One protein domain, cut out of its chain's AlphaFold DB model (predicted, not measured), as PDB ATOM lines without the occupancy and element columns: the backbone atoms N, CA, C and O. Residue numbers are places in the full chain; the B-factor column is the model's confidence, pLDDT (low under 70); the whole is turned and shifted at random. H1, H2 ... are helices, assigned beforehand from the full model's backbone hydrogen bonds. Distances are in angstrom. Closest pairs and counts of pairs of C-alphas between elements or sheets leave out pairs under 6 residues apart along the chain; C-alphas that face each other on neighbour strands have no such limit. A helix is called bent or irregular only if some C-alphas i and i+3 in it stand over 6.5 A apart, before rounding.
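Overview. This is residues 46 to 143 of the 146 residues of the protein "UPF0060 membrane protein Nos7107_0964" of Nostoc sp. PCC 7107 (UniProt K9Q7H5). The longest helix, H3, makes one helical hairpin with H4, and H1 and H2 make a second; the two hairpins form a flat slab one helix thick, splayed at an angle, with H1 and H3 at the loose seam between them and H2 and H4 at the far sides. The printed part has 98 residues with four named helices, H1 to H4 in chain order, and no named strand; its class is all helix. The whole is only just compact, close to loose, with a radius of gyration of the C-alphas of 15.1 A, and spans 47 by 37 by 16 A.

Along the chain. H3, residues 95 to 117, is 30.9 A long and has a kink of 29 degrees near residue 102. It is neither bent nor irregular, but only just: C-alphas 95 and 98 are 6.3 A apart. H4, residues 124 to 142, is 26.9 A long and ends at C-alpha 142 (-42.088, -11.442, 30.059). H1, residues 46 to 67, is 30.4 A long and begins at C-alpha 46 (-22.916, -2.843, 40.802). H2, residues 71 to 89, is 28.0 A long.

Arrangement. H3 and H4 touch as a helical hairpin, opposite ways at a shallow tilt of 19 degrees; their closest C-alphas, of Ala 101 and Val 137, are 4.8 A apart. H1 is close to H3 but not clearly touching, the same way at a steep tilt of 48 degrees; the closest C-alphas, of Leu 55 and Ala 110, are 6.9 A apart. H1 and H2 touch as a helical hairpin, opposite ways at a shallow tilt of 26 degrees, with the C-alphas of Gly 57 and Gly 77 closest at 3.9 A. H2 is apart from H3 and H4, and H1 is apart from H4. Every O i to N i+4 pair is within hydrogen-bond range in H1, H2 and H4, and 16 of 19 are in H3.

Size, cuts and confidence. The two C-alphas farthest apart, of Ser 70 and Ala 143, are 47.2 A apart. The printed part has no cut; the links H1 to H2 and H2 to H3 are tight and H3 to H4 is short. The mean pLDDT of the printed part is 75.2, and residues 46 to 47, 88 to 102, 118 to 122 and 141 to 143 are under 70.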
ATOM      1  N   TYR A  46     -23.580  -3.947  41.501       68.75
ATOM      2  CA  TYR A  46     -22.916  -2.843  40.802       68.75
ATOM      3  C   TYR A  46     -23.939  -1.905  40.172       68.75
ATOM      4  O   TYR A  46     -23.775  -0.696  40.272       68.75
ATOM      5  N   PHE A  47     -25.027  -2.437  39.617       67.00
ATOM      6  CA  PHE A  47     -26.097  -1.640  39.038       67.00
ATOM      7  C   PHE A  47     -26.807  -0.743  40.064       67.00
ATOM      8  O   PHE A  47     -26.966   0.447  39.814       67.00
ATOM      9  N   ILE A  48     -27.179  -1.266  41.237       70.25
ATOM     10  CA  ILE A  48     -27.800  -0.468  42.311       70.25
ATOM     11  C   ILE A  48     -26.854   0.647  42.766       70.25
ATOM     12  O   ILE A  48     -27.267   1.798  42.884       70.25
ATOM     13  N   TRP A  49     -25.576   0.323  42.971       70.88
ATOM     14  CA  TRP A  49     -24.558   1.311  43.332       70.88
ATOM     15  C   TRP A  49     -24.392   2.384  42.252       70.88
ATOM     16  O   TRP A  49     -24.313   3.568  42.559       70.88
ATOM     17  N   THR A  50     -24.389   1.973  40.988       72.06
ATOM     18  CA  THR A  50     -24.239   2.855  39.824       72.06
ATOM     19  C   THR A  50     -25.449   3.783  39.688       72.06
ATOM     20  O   THR A  50     -25.269   4.991  39.571       72.06
ATOM     21  N   GLY A  51     -26.671   3.263  39.831       72.69
ATOM     22  CA  GLY A  51     -27.898   4.066  39.838       72.69
ATOM     23  C   GLY A  51     -27.946   5.081  40.982       72.69
ATOM     24  O   GLY A  51     -28.356   6.218  40.768       72.69
ATOM     25  N   LEU A  52     -27.451   4.723  42.173       76.88
ATOM     26  CA  LEU A  52     -27.313   5.666  43.291       76.88
ATOM     27  C   LEU A  52     -26.309   6.787  42.990       76.88
ATOM     28  O   LEU A  52     -26.572   7.940  43.321       76.88
ATOM     29  N   PHE A  53     -25.178   6.479  42.347       78.62
ATOM     30  CA  PHE A  53     -24.210   7.496  41.918       78.62
ATOM     31  C   PHE A  53     -24.749   8.394  40.796       78.62
ATOM     32  O   PHE A  53     -24.412   9.577  40.757       78.62
ATOM     33  N   GLU A  54     -25.593   7.867  39.908       81.25
ATOM     34  CA  GLU A  54     -26.260   8.633  38.849       81.25
ATOM     35  C   GLU A  54     -27.292   9.606  39.430       81.25
ATOM     36  O   GLU A  54     -27.209  10.813  39.203       81.25
ATOM     37  N   LEU A  55     -28.220   9.096  40.246       81.06
ATOM     38  CA  LEU A  55     -29.235   9.895  40.937       81.06
ATOM     39  C   LEU A  55     -28.600  10.921  41.878       81.06
ATOM     40  O   LEU A  55     -28.936  12.104  41.824       81.06
ATOM     41  N   GLY A  56     -27.635  10.490  42.691       80.81
ATOM     42  CA  GLY A  56     -26.898  11.361  43.600       80.81
ATOM     43  C   GLY A  56     -26.070  12.414  42.860       80.81
ATOM     44  O   GLY A  56     -26.094  13.582  43.237       80.81
ATOM     45  N   GLY A  57     -25.382  12.032  41.779       81.50
ATOM     46  CA  GLY A  57     -24.568  12.934  40.962       81.50
ATOM     47  C   GLY A  57     -25.397  14.010  40.262       81.50
ATOM     48  O   GLY A  57     -25.063  15.194  40.342       81.50
ATOM     49  N   CYS A  58     -26.521  13.623  39.655       82.69
ATOM     50  CA  CYS A  58     -27.492  14.557  39.081       82.69
ATOM     51  C   CYS A  58     -28.074  15.499  40.142       82.69
ATOM     52  O   CYS A  58     -28.167  16.703  39.905       82.69
ATOM     53  N   TYR A  59     -28.414  14.982  41.327       81.75
ATOM     54  CA  TYR A  59     -28.937  15.786  42.432       81.75
ATOM     55  C   TYR A  59     -27.910  16.801  42.968       81.75
ATOM     56  O   TYR A  59     -28.246  17.956  43.216       81.75
ATOM     57  N   LEU A  60     -26.637  16.415  43.084       81.38
ATOM     58  CA  LEU A  60     -25.539  17.304  43.487       81.38
ATOM     59  C   LEU A  60     -25.321  18.457  42.495       81.38
ATOM     60  O   LEU A  60     -25.119  19.600  42.909       81.38
ATOM     61  N   ILE A  61     -25.409  18.182  41.189       82.00
ATOM     62  CA  ILE A  61     -25.361  19.226  40.153       82.00
ATOM     63  C   ILE A  61     -26.596  20.125  40.232       82.00
ATOM     64  O   ILE A  61     -26.481  21.343  40.099       82.00
ATOM     65  N   TRP A  62     -27.772  19.545  40.471       80.88
ATOM     66  CA  TRP A  62     -29.012  20.292  40.641       80.88
ATOM     67  C   TRP A  62     -28.949  21.243  41.845       80.88
ATOM     68  O   TRP A  62     -29.313  22.408  41.716       80.88
ATOM     69  N   LEU A  63     -28.410  20.789  42.981       81.06
ATOM     70  CA  LEU A  63     -28.136  21.619  44.157       81.06
ATOM     71  C   LEU A  63     -27.212  22.791  43.820       81.06
ATOM     72  O   LEU A  63     -27.495  23.929  44.189       81.06
ATOM     73  N   TRP A  64     -26.125  22.523  43.095       82.19
ATOM     74  CA  TRP A  64     -25.176  23.557  42.697       82.19
ATOM     75  C   TRP A  64     -25.816  24.612  41.786       82.19
ATOM     76  O   TRP A  64     -25.740  25.800  42.083       82.19
ATOM     77  N   LEU A  65     -26.487  24.192  40.709       79.19
ATOM     78  CA  LEU A  65     -27.039  25.112  39.710       79.19
ATOM     79  C   LEU A  65     -28.308  25.835  40.169       79.19
ATOM     80  O   LEU A  65     -28.583  26.935  39.697       79.19
ATOM     81  N   ARG A  66     -29.125  25.206  41.020       77.94
ATOM     82  CA  ARG A  66     -30.473  25.694  41.344       77.94
ATOM     83  C   ARG A  66     -30.600  26.280  42.745       77.94
ATOM     84  O   ARG A  66     -31.524  27.054  42.967       77.94
ATOM     85  N   GLN A  67     -29.714  25.918  43.676       75.75
ATOM     86  CA  GLN A  67     -29.719  26.439  45.049       75.75
ATOM     87  C   GLN A  67     -28.500  27.321  45.375       75.75
ATOM     88  O   GLN A  67     -28.306  27.643  46.546       75.75
ATOM     89  N   ASP A  68     -27.679  27.694  44.379       72.75
ATOM     90  CA  ASP A  68     -26.436  28.479  44.559       72.75
ATOM     91  C   ASP A  68     -25.504  27.890  45.641       72.75
ATOM     92  O   ASP A  68     -24.743  28.574  46.330       72.75
ATOM     93  N   GLN A  69     -25.590  26.570  45.826       70.00
ATOM     94  CA  GLN A  69     -24.785  25.843  46.795       70.00
ATOM     95  C   GLN A  69     -23.324  25.773  46.338       70.00
ATOM     96  O   GLN A  69     -22.979  26.068  45.196       70.00
ATOM     97  N   SER A  70     -22.432  25.373  47.244       78.94
ATOM     98  CA  SER A  70     -20.986  25.416  47.009       78.94
ATOM     99  C   SER A  70     -20.566  24.717  45.703       78.94
ATOM    100  O   SER A  70     -20.945  23.572  45.460       78.94
ATOM    101  N   PHE A  71     -19.722  25.377  44.899       82.00
ATOM    102  CA  PHE A  71     -19.177  24.877  43.620       82.00
ATOM    103  C   PHE A  71     -18.575  23.463  43.708       82.00
ATOM    104  O   PHE A  71     -18.637  22.677  42.761       82.00
ATOM    105  N   TRP A  72     -18.059  23.107  44.886       82.00
ATOM    106  CA  TRP A  72     -17.554  21.774  45.201       82.00
ATOM    107  C   TRP A  72     -18.585  20.658  44.997       82.00
ATOM    108  O   TRP A  72     -18.208  19.571  44.566       82.00
ATOM    109  N   LEU A  73     -19.874  20.912  45.245       81.19
ATOM    110  CA  LEU A  73     -20.940  19.927  45.031       81.19
ATOM    111  C   LEU A  73     -21.157  19.648  43.541       81.19
ATOM    112  O   LEU A  73     -21.328  18.493  43.164       81.19
ATOM    113  N   GLY A  74     -21.070  20.673  42.688       81.06
ATOM    114  CA  GLY A  74     -21.158  20.514  41.235       81.06
ATOM    115  C   GLY A  74     -20.002  19.684  40.673       81.06
ATOM    116  O   GLY A  74     -20.225  18.765  39.887       81.06
ATOM    117  N   ILE A  75     -18.773  19.938  41.138       85.75
ATOM    118  CA  ILE A  75     -17.597  19.127  40.775       85.75
ATOM    119  C   ILE A  75     -17.770  17.679  41.236       85.75
ATOM    120  O   ILE A  75     -17.525  16.754  40.465       85.75
ATOM    121  N   LEU A  76     -18.202  17.471  42.480       84.94
ATOM    122  CA  LEU A  76     -18.361  16.135  43.046       84.94
ATOM    123  C   LEU A  76     -19.477  15.351  42.337       84.94
ATOM    124  O   LEU A  76     -19.301  14.170  42.041       84.94
ATOM    125  N   GLY A  77     -20.573  16.021  41.968       84.12
ATOM    126  CA  GLY A  77     -21.629  15.457  41.129       84.12
ATOM    127  C   GLY A  77     -21.147  15.104  39.719       84.12
ATOM    128  O   GLY A  77     -21.437  14.017  39.224       84.12
ATOM    129  N   GLY A  78     -20.330  15.963  39.101       83.06
ATOM    130  CA  GLY A  78     -19.711  15.694  37.800       83.06
ATOM    131  C   GLY A  78     -18.765  14.490  37.824       83.06
ATOM    132  O   GLY A  78     -18.848  13.620  36.960       83.06
ATOM    133  N   ILE A  79     -17.911  14.384  38.847       86.12
ATOM    134  CA  ILE A  79     -17.024  13.225  39.041       86.12
ATOM    135  C   ILE A  79     -17.846  11.946  39.242       86.12
ATOM    136  O   ILE A  79     -17.529  10.917  38.649       86.12
ATOM    137  N   SER A  80     -18.924  12.017  40.027       83.75
ATOM    138  CA  SER A  80     -19.859  10.905  40.238       83.75
ATOM    139  C   SER A  80     -20.468  10.401  38.925       83.75
ATOM    140  O   SER A  80     -20.499   9.197  38.682       83.75
ATOM    141  N   LEU A  81     -20.881  11.311  38.038       82.12
ATOM    142  CA  LEU A  81     -21.441  10.976  36.723       82.12
ATOM    143  C   LEU A  81     -20.409  10.367  35.766       82.12
ATOM    144  O   LEU A  81     -20.721   9.435  35.024       82.12
ATOM    145  N   VAL A  82     -19.163  10.841  35.801       82.19
ATOM    146  CA  VAL A  82     -18.073  10.233  35.022       82.19
ATOM    147  C   VAL A  82     -17.777   8.819  35.528       82.19
ATOM    148  O   VAL A  82     -17.663   7.892  34.725       82.19
ATOM    149  N   LEU A  83     -17.704   8.624  36.848       78.94
ATOM    150  CA  LEU A  83     -17.504   7.308  37.464       78.94
ATOM    151  C   LEU A  83     -18.655   6.350  37.150       78.94
ATOM    152  O   LEU A  83     -18.398   5.195  36.815       78.94
ATOM    153  N   TYR A  84     -19.898   6.829  37.192       78.81
ATOM    154  CA  TYR A  84     -21.075   6.090  36.736       78.81
ATOM    155  C   TYR A  84     -20.879   5.558  35.313       78.81
ATOM    156  O   TYR A  84     -21.018   4.356  35.082       78.81
ATOM    157  N   GLY A  85     -20.494   6.434  34.377       71.19
ATOM    158  CA  GLY A  85     -20.293   6.066  32.978       71.19
ATOM    159  C   GLY A  85     -19.268   4.944  32.845       71.19
ATOM    160  O   GLY A  85     -19.540   3.926  32.214       71.19
ATOM    161  N   VAL A  86     -18.133   5.070  33.534       76.94
ATOM    162  CA  VAL A  86     -17.079   4.048  33.543       76.94
ATOM    163  C   VAL A  86     -17.574   2.728  34.146       76.94
ATOM    164  O   VAL A  86     -17.395   1.683  33.529       76.94
ATOM    165  N   ILE A  87     -18.247   2.740  35.299       70.88
ATOM    166  CA  ILE A  87     -18.741   1.512  35.948       70.88
ATOM    167  C   ILE A  87     -19.814   0.827  35.088       70.88
ATOM    168  O   ILE A  87     -19.799  -0.395  34.945       70.88
ATOM    169  N   SER A  88     -20.696   1.601  34.449       66.31
ATOM    170  CA  SER A  88     -21.761   1.080  33.585       66.31
ATOM    171  C   SER A  88     -21.223   0.293  32.381       66.31
ATOM    172  O   SER A  88     -21.848  -0.676  31.949       66.31
ATOM    173  N   THR A  89     -20.031   0.647  31.879       66.69
ATOM    174  CA  THR A  89     -19.399  -0.034  30.735       66.69
ATOM    175  C   THR A  89     -18.834  -1.415  31.064       66.69
ATOM    176  O   THR A  89     -18.626  -2.218  30.158       66.69
ATOM    177  N   PHE A  90     -18.632  -1.736  32.345       63.16
ATOM    178  CA  PHE A  90     -18.120  -3.042  32.767       63.16
ATOM    179  C   PHE A  90     -19.195  -4.139  32.839       63.16
ATOM    180  O   PHE A  90     -18.854  -5.278  33.148       63.16
ATOM    181  N   GLN A  91     -20.471  -3.842  32.561       58.25
ATOM    182  CA  GLN A  91     -21.576  -4.801  32.678       58.25
ATOM    183  C   GLN A  91     -21.625  -5.773  31.471       58.25
ATOM    184  O   GLN A  91     -21.967  -5.354  30.363       58.25
ATOM    185  N   PRO A  92     -21.369  -7.087  31.647       53.25
ATOM    186  CA  PRO A  92     -21.353  -8.065  30.559       53.25
ATOM    187  C   PRO A  92     -22.721  -8.762  30.425       53.25
ATOM    188  O   PRO A  92     -22.833  -9.974  30.598       53.25
ATOM    189  N   ALA A  93     -23.792  -7.998  30.175       56.75
ATOM    190  CA  ALA A  93     -25.166  -8.513  30.110       56.75
ATOM    191  C   ALA A  93     -25.868  -8.163  28.786       56.75
ATOM    192  O   ALA A  93     -25.511  -7.202  28.112       56.75
ATOM    193  N   ASN A  94     -26.886  -8.951  28.412       56.50
ATOM    194  CA  ASN A  94     -27.653  -8.795  27.170       56.50
ATOM    195  C   ASN A  94     -28.308  -7.396  27.114       56.50
ATOM    196  O   ASN A  94     -29.323  -7.140  27.770       56.50
ATOM    197  N   PHE A  95     -27.676  -6.489  26.360       55.81
ATOM    198  CA  PHE A  95     -27.694  -5.037  26.588       55.81
ATOM    199  C   PHE A  95     -29.093  -4.414  26.623       55.81
ATOM    200  O   PHE A  95     -29.315  -3.479  27.369       55.81
ATOM    201  N   GLY A  96     -30.057  -4.929  25.850       56.66
ATOM    202  CA  GLY A  96     -31.362  -4.273  25.693       56.66
ATOM    203  C   GLY A  96     -32.402  -4.606  26.765       56.66
ATOM    204  O   GLY A  96     -33.131  -3.729  27.217       56.66
ATOM    205  N   ARG A  97     -32.514  -5.874  27.183       60.19
ATOM    206  CA  ARG A  97     -33.629  -6.307  28.054       60.19
ATOM    207  C   ARG A  97     -33.386  -5.979  29.513       60.19
ATOM    208  O   ARG A  97     -34.313  -5.589  30.215       60.19
ATOM    209  N   VAL A  98     -32.138  -6.123  29.951       63.62
ATOM    210  CA  VAL A  98     -31.782  -5.815  31.331       63.62
ATOM    211  C   VAL A  98     -31.856  -4.299  31.549       63.62
ATOM    212  O   VAL A  98     -32.482  -3.879  32.511       63.62
ATOM    213  N   TYR A  99     -31.397  -3.482  30.587       62.28
ATOM    214  CA  TYR A  99     -31.586  -2.019  30.606       62.28
ATOM    215  C   TYR A  99     -33.041  -1.569  30.564       62.28
ATOM    216  O   TYR A  99     -33.412  -0.635  31.273       62.28
ATOM    217  N   ALA A 100     -33.890  -2.247  29.791       65.81
ATOM    218  CA  ALA A 100     -35.314  -1.949  29.818       65.81
ATOM    219  C   ALA A 100     -35.918  -2.217  31.205       65.81
ATOM    220  O   ALA A 100     -36.652  -1.373  31.713       65.81
ATOM    221  N   ALA A 101     -35.562  -3.338  31.844       67.56
ATOM    222  CA  ALA A 101     -36.006  -3.641  33.203       67.56
ATOM    223  C   ALA A 101     -35.446  -2.665  34.248       67.56
ATOM    224  O   ALA A 101     -36.125  -2.302  35.210       67.56
ATOM    225  N   TYR A 102     -34.224  -2.190  34.026       68.25
ATOM    226  CA  TYR A 102     -33.575  -1.198  34.865       68.25
ATOM    227  C   TYR A 102     -34.282   0.155  34.855       68.25
ATOM    228  O   TYR A 102     -34.405   0.763  35.915       68.25
ATOM    229  N   GLY A 103     -34.795   0.605  33.706       70.31
ATOM    230  CA  GLY A 103     -35.483   1.895  33.601       70.31
ATOM    231  C   GLY A 103     -36.669   2.032  34.565       70.31
ATOM    232  O   GLY A 103     -36.834   3.073  35.194       70.31
ATOM    233  N   GLY A 104     -37.458   0.970  34.762       74.56
ATOM    234  CA  GLY A 104     -38.576   1.006  35.717       74.56
ATOM    235  C   GLY A 104     -38.129   1.004  37.182       74.56
ATOM    236  O   GLY A 104     -38.709   1.714  38.000       74.56
ATOM    237  N   ILE A 105     -37.064   0.265  37.516       74.69
ATOM    238  CA  ILE A 105     -36.480   0.276  38.870       74.69
ATOM    239  C   ILE A 105     -35.855   1.643  39.171       74.69
ATOM    240  O   ILE A 105     -35.980   2.142  40.287       74.69
ATOM    241  N   PHE A 106     -35.230   2.270  38.173       78.56
ATOM    242  CA  PHE A 106     -34.667   3.610  38.285       78.56
ATOM    243  C   PHE A 106     -35.741   4.650  38.616       78.56
ATOM    244  O   PHE A 106     -35.533   5.464  39.510       78.56
ATOM    245  N   ILE A 107     -36.917   4.575  37.985       79.69
ATOM    246  CA  ILE A 107     -38.058   5.452  38.300       79.69
ATOM    247  C   ILE A 107     -38.509   5.268  39.757       79.69
ATOM    248  O   ILE A 107     -38.683   6.251  40.474       79.69
ATOM    249  N   ALA A 108     -38.630   4.024  40.231       80.81
ATOM    250  CA  ALA A 108     -38.983   3.758  41.626       80.81
ATOM    251  C   ALA A 108     -37.920   4.286  42.611       80.81
ATOM    252  O   ALA A 108     -38.256   4.860  43.647       80.81
ATOM    253  N   MET A 109     -36.637   4.124  42.276       79.44
ATOM    254  CA  MET A 109     -35.521   4.628  43.076       79.44
ATOM    255  C   MET A 109     -35.485   6.160  43.099       79.44
ATOM    256  O   MET A 109     -35.288   6.738  44.165       79.44
ATOM    257  N   ALA A 110     -35.743   6.817  41.967       79.81
ATOM    258  CA  ALA A 110     -35.854   8.269  41.872       79.81
ATOM    259  C   ALA A 110     -36.994   8.809  42.746       79.81
ATOM    260  O   ALA A 110     -36.812   9.801  43.450       79.81
ATOM    261  N   MET A 111     -38.135   8.114  42.772       79.25
ATOM    262  CA  MET A 111     -39.275   8.493  43.606       79.25
ATOM    263  C   MET A 111     -38.970   8.363  45.103       79.25
ATOM    264  O   MET A 111     -39.269   9.266  45.885       79.25
ATOM    265  N   LEU A 112     -38.322   7.263  45.508       80.31
ATOM    266  CA  LEU A 112     -37.858   7.070  46.886       80.31
ATOM    267  C   LEU A 112     -36.815   8.117  47.291       80.31
ATOM    268  O   LEU A 112     -36.860   8.616  48.413       80.31
ATOM    269  N   TRP A 113     -35.907   8.470  46.381       76.44
ATOM    270  CA  TRP A 113     -34.894   9.492  46.619       76.44
ATOM    271  C   TRP A 113     -35.518  10.877  46.804       76.44
ATOM    272  O   TRP A 113     -35.199  11.552  47.778       76.44
ATOM    273  N   GLY A 114     -36.460  11.281  45.944       74.62
ATOM    274  CA  GLY A 114     -37.206  12.535  46.104       74.62
ATOM    275  C   GLY A 114     -37.981  12.590  47.426       74.62
ATOM    276  O   GLY A 114     -37.990  13.613  48.110       74.62
ATOM    277  N   TRP A 115     -38.542  11.461  47.862       75.94
ATOM    278  CA  TRP A 115     -39.207  11.385  49.160       75.94
ATOM    279  C   TRP A 115     -38.238  11.501  50.346       75.94
ATOM    280  O   TRP A 115     -38.532  12.200  51.316       75.94
ATOM    281  N   GLN A 116     -37.076  10.846  50.292       76.75
ATOM    282  CA  GLN A 116     -36.104  10.860  51.391       76.75
ATOM    283  C   GLN A 116     -35.284  12.152  51.465       76.75
ATOM    284  O   GLN A 116     -35.001  12.634  52.563       76.75
ATOM    285  N   VAL A 117     -34.883  12.694  50.317       72.50
ATOM    286  CA  VAL A 117     -33.927  13.803  50.221       72.50
ATOM    287  C   VAL A 117     -34.641  15.142  50.094       72.50
ATOM    288  O   VAL A 117     -34.373  16.038  50.892       72.50
ATOM    289  N   ASP A 118     -35.601  15.259  49.173       66.25
ATOM    290  CA  ASP A 118     -36.373  16.497  48.998       66.25
ATOM    291  C   ASP A 118     -37.554  16.602  49.984       66.25
ATOM    292  O   ASP A 118     -38.190  17.652  50.075       66.25
ATOM    293  N   LYS A 119     -37.855  15.538  50.753       68.75
ATOM    294  CA  LYS A 119     -39.019  15.433  51.666       68.75
ATOM    295  C   LYS A 119     -40.362  15.724  50.989       68.75
ATOM    296  O   LYS A 119     -41.361  15.977  51.668       68.75
ATOM    297  N   VAL A 120     -40.403  15.671  49.661       69.00
ATOM    298  CA  VAL A 120     -41.628  15.843  48.886       69.00
ATOM    299  C   VAL A 120     -42.419  14.555  49.028       69.00
ATOM    300  O   VAL A 120     -41.936  13.471  48.705       69.00
ATOM    301  N   THR A 121     -43.622  14.659  49.587       69.50
ATOM    302  CA  THR A 121     -44.500  13.494  49.697       69.50
ATOM    303  C   THR A 121     -44.930  13.085  48.288       69.50
ATOM    304  O   THR A 121     -45.410  13.943  47.548       69.50
ATOM    305  N   PRO A 122     -44.707  11.820  47.886       68.00
ATOM    306  CA  PRO A 122     -45.081  11.354  46.558       68.00
ATOM    307  C   PRO A 122     -46.595  11.499  46.386       68.00
ATOM    308  O   PRO A 122     -47.358  11.050  47.246       68.00
ATOM    309  N   ASP A 123     -47.025  12.133  45.296       79.06
ATOM    310  CA  ASP A 123     -48.445  12.277  45.004       79.06
ATOM    311  C   ASP A 123     -49.023  10.921  44.560       79.06
ATOM    312  O   ASP A 123     -48.321  10.020  44.087       79.06
ATOM    313  N   SER A 124     -50.338  10.762  44.677       78.62
ATOM    314  CA  SER A 124     -51.066   9.583  44.202       78.62
ATOM    315  C   SER A 124     -50.806   9.330  42.710       78.62
ATOM    316  O   SER A 124     -50.731   8.179  42.281       78.62
ATOM    317  N   TYR A 125     -50.599  10.393  41.926       79.75
ATOM    318  CA  TYR A 125     -50.228  10.307  40.511       79.75
ATOM    319  C   TYR A 125     -48.811   9.764  40.288       79.75
ATOM    320  O   TYR A 125     -48.604   8.983  39.358       79.75
ATOM    321  N   ASP A 126     -47.858  10.093  41.158       79.31
ATOM    322  CA  ASP A 126     -46.482   9.599  41.060       79.31
ATOM    323  C   ASP A 126     -46.387   8.107  41.396       79.31
ATOM    324  O   ASP A 126     -45.642   7.347  40.768       79.31
ATOM    325  N   LEU A 127     -47.196   7.661  42.359       80.06
ATOM    326  CA  LEU A 127     -47.379   6.249  42.692       80.06
ATOM    327  C   LEU A 127     -47.958   5.464  41.511       80.06
ATOM    328  O   LEU A 127     -47.444   4.393  41.177       80.06
ATOM    329  N   ILE A 128     -48.977   6.007  40.838       84.75
ATOM    330  CA  ILE A 128     -49.553   5.401  39.628       84.75
ATOM    331  C   ILE A 128     -48.513   5.361  38.502       84.75
ATOM    332  O   ILE A 128     -48.367   4.328  37.850       84.75
ATOM    333  N   GLY A 129     -47.753   6.440  38.295       80.69
ATOM    334  CA  GLY A 129     -46.691   6.508  37.287       80.69
ATOM    335  C   GLY A 129     -45.579   5.486  37.532       80.69
ATOM    336  O   GLY A 129     -45.190   4.758  36.618       80.69
ATOM    337  N   THR A 130     -45.132   5.357  38.782       82.56
ATOM    338  CA  THR A 130     -44.147   4.348  39.200       82.56
ATOM    339  C   THR A 130     -44.677   2.933  38.966       82.56
ATOM    340  O   THR A 130     -43.969   2.075  38.438       82.56
ATOM    341  N   PHE A 131     -45.947   2.687  39.296       84.31
ATOM    342  CA  PHE A 131     -46.588   1.397  39.058       84.31
ATOM    343  C   PHE A 131     -46.664   1.063  37.563       84.31
ATOM    344  O   PHE A 131     -46.332  -0.053  37.165       84.31
ATOM    345  N   LEU A 132     -47.019   2.036  36.718       84.25
ATOM    346  CA  LEU A 132     -47.078   1.877  35.262       84.25
ATOM    347  C   LEU A 132     -45.695   1.609  34.646       84.25
ATOM    348  O   LEU A 132     -45.565   0.801  33.723       84.25
ATOM    349  N   ALA A 133     -44.650   2.251  35.175       84.06
ATOM    350  CA  ALA A 133     -43.268   2.018  34.769       84.06
ATOM    351  C   ALA A 133     -42.814   0.585  35.092       84.06
ATOM    352  O   ALA A 133     -42.237  -0.090  34.238       84.06
ATOM    353  N   LEU A 134     -43.143   0.080  36.285       81.50
ATOM    354  CA  LEU A 134     -42.881  -1.313  36.664       81.50
ATOM    355  C   LEU A 134     -43.674  -2.301  35.798       81.50
ATOM    356  O   LEU A 134     -43.141  -3.327  35.377       81.50
ATOM    357  N   LEU A 135     -44.922  -1.975  35.464       83.94
ATOM    358  CA  LEU A 135     -45.751  -2.763  34.548       83.94
ATOM    359  C   LEU A 135     -45.131  -2.845  33.148       83.94
ATOM    360  O   LEU A 135     -45.086  -3.916  32.547       83.94
ATOM    361  N   SER A 136     -44.581  -1.735  32.658       77.75
ATOM    362  CA  SER A 136     -43.881  -1.675  31.371       77.75
ATOM    363  C   SER A 136     -42.638  -2.572  31.359       77.75
ATOM    364  O   SER A 136     -42.405  -3.300  30.394       77.75
ATOM    365  N   VAL A 137     -41.877  -2.596  32.458       79.62
ATOM    366  CA  VAL A 137     -40.743  -3.515  32.646       79.62
ATOM    367  C   VAL A 137     -41.184  -4.973  32.597       79.62
ATOM    368  O   VAL A 137     -40.557  -5.777  31.900       79.62
ATOM    369  N   LEU A 138     -42.268  -5.314  33.299       77.38
ATOM    370  CA  LEU A 138     -42.812  -6.670  33.302       77.38
ATOM    371  C   LEU A 138     -43.198  -7.110  31.890       77.38
ATOM    372  O   LEU A 138     -42.845  -8.215  31.487       77.38
ATOM    373  N   ILE A 139     -43.833  -6.234  31.110       78.19
ATOM    374  CA  ILE A 139     -44.174  -6.516  29.713       78.19
ATOM    375  C   ILE A 139     -42.907  -6.774  28.888       78.19
ATOM    376  O   ILE A 139     -42.847  -7.758  28.158       78.19
ATOM    377  N   ILE A 140     -41.865  -5.948  29.012       73.19
ATOM    378  CA  ILE A 140     -40.638  -6.104  28.212       73.19
ATOM    379  C   ILE A 140     -39.849  -7.371  28.596       73.19
ATOM    380  O   ILE A 140     -39.267  -8.013  27.716       73.19
ATOM    381  N   MET A 141     -39.830  -7.745  29.881       68.88
ATOM    382  CA  MET A 141     -39.166  -8.967  30.354       68.88
ATOM    383  C   MET A 141     -39.935 -10.239  29.996       68.88
ATOM    384  O   MET A 141     -39.314 -11.210  29.564       68.88
ATOM    385  N   PHE A 142     -41.256 -10.245  30.192       67.00
ATOM    386  CA  PHE A 142     -42.088 -11.442  30.059       67.00
ATOM    387  C   PHE A 142     -42.758 -11.592  28.694       67.00
ATOM    388  O   PHE A 142     -43.384 -12.624  28.468       67.00
ATOM    389  N   ALA A 143     -42.625 -10.629  27.775       66.38
ATOM    390  CA  ALA A 143     -43.160 -10.765  26.422       66.38
ATOM    391  C   ALA A 143     -42.559 -12.002  25.718       66.38
ATOM    392  O   ALA A 143     -41.358 -12.004  25.405       66.38
TER     393      ALA A 143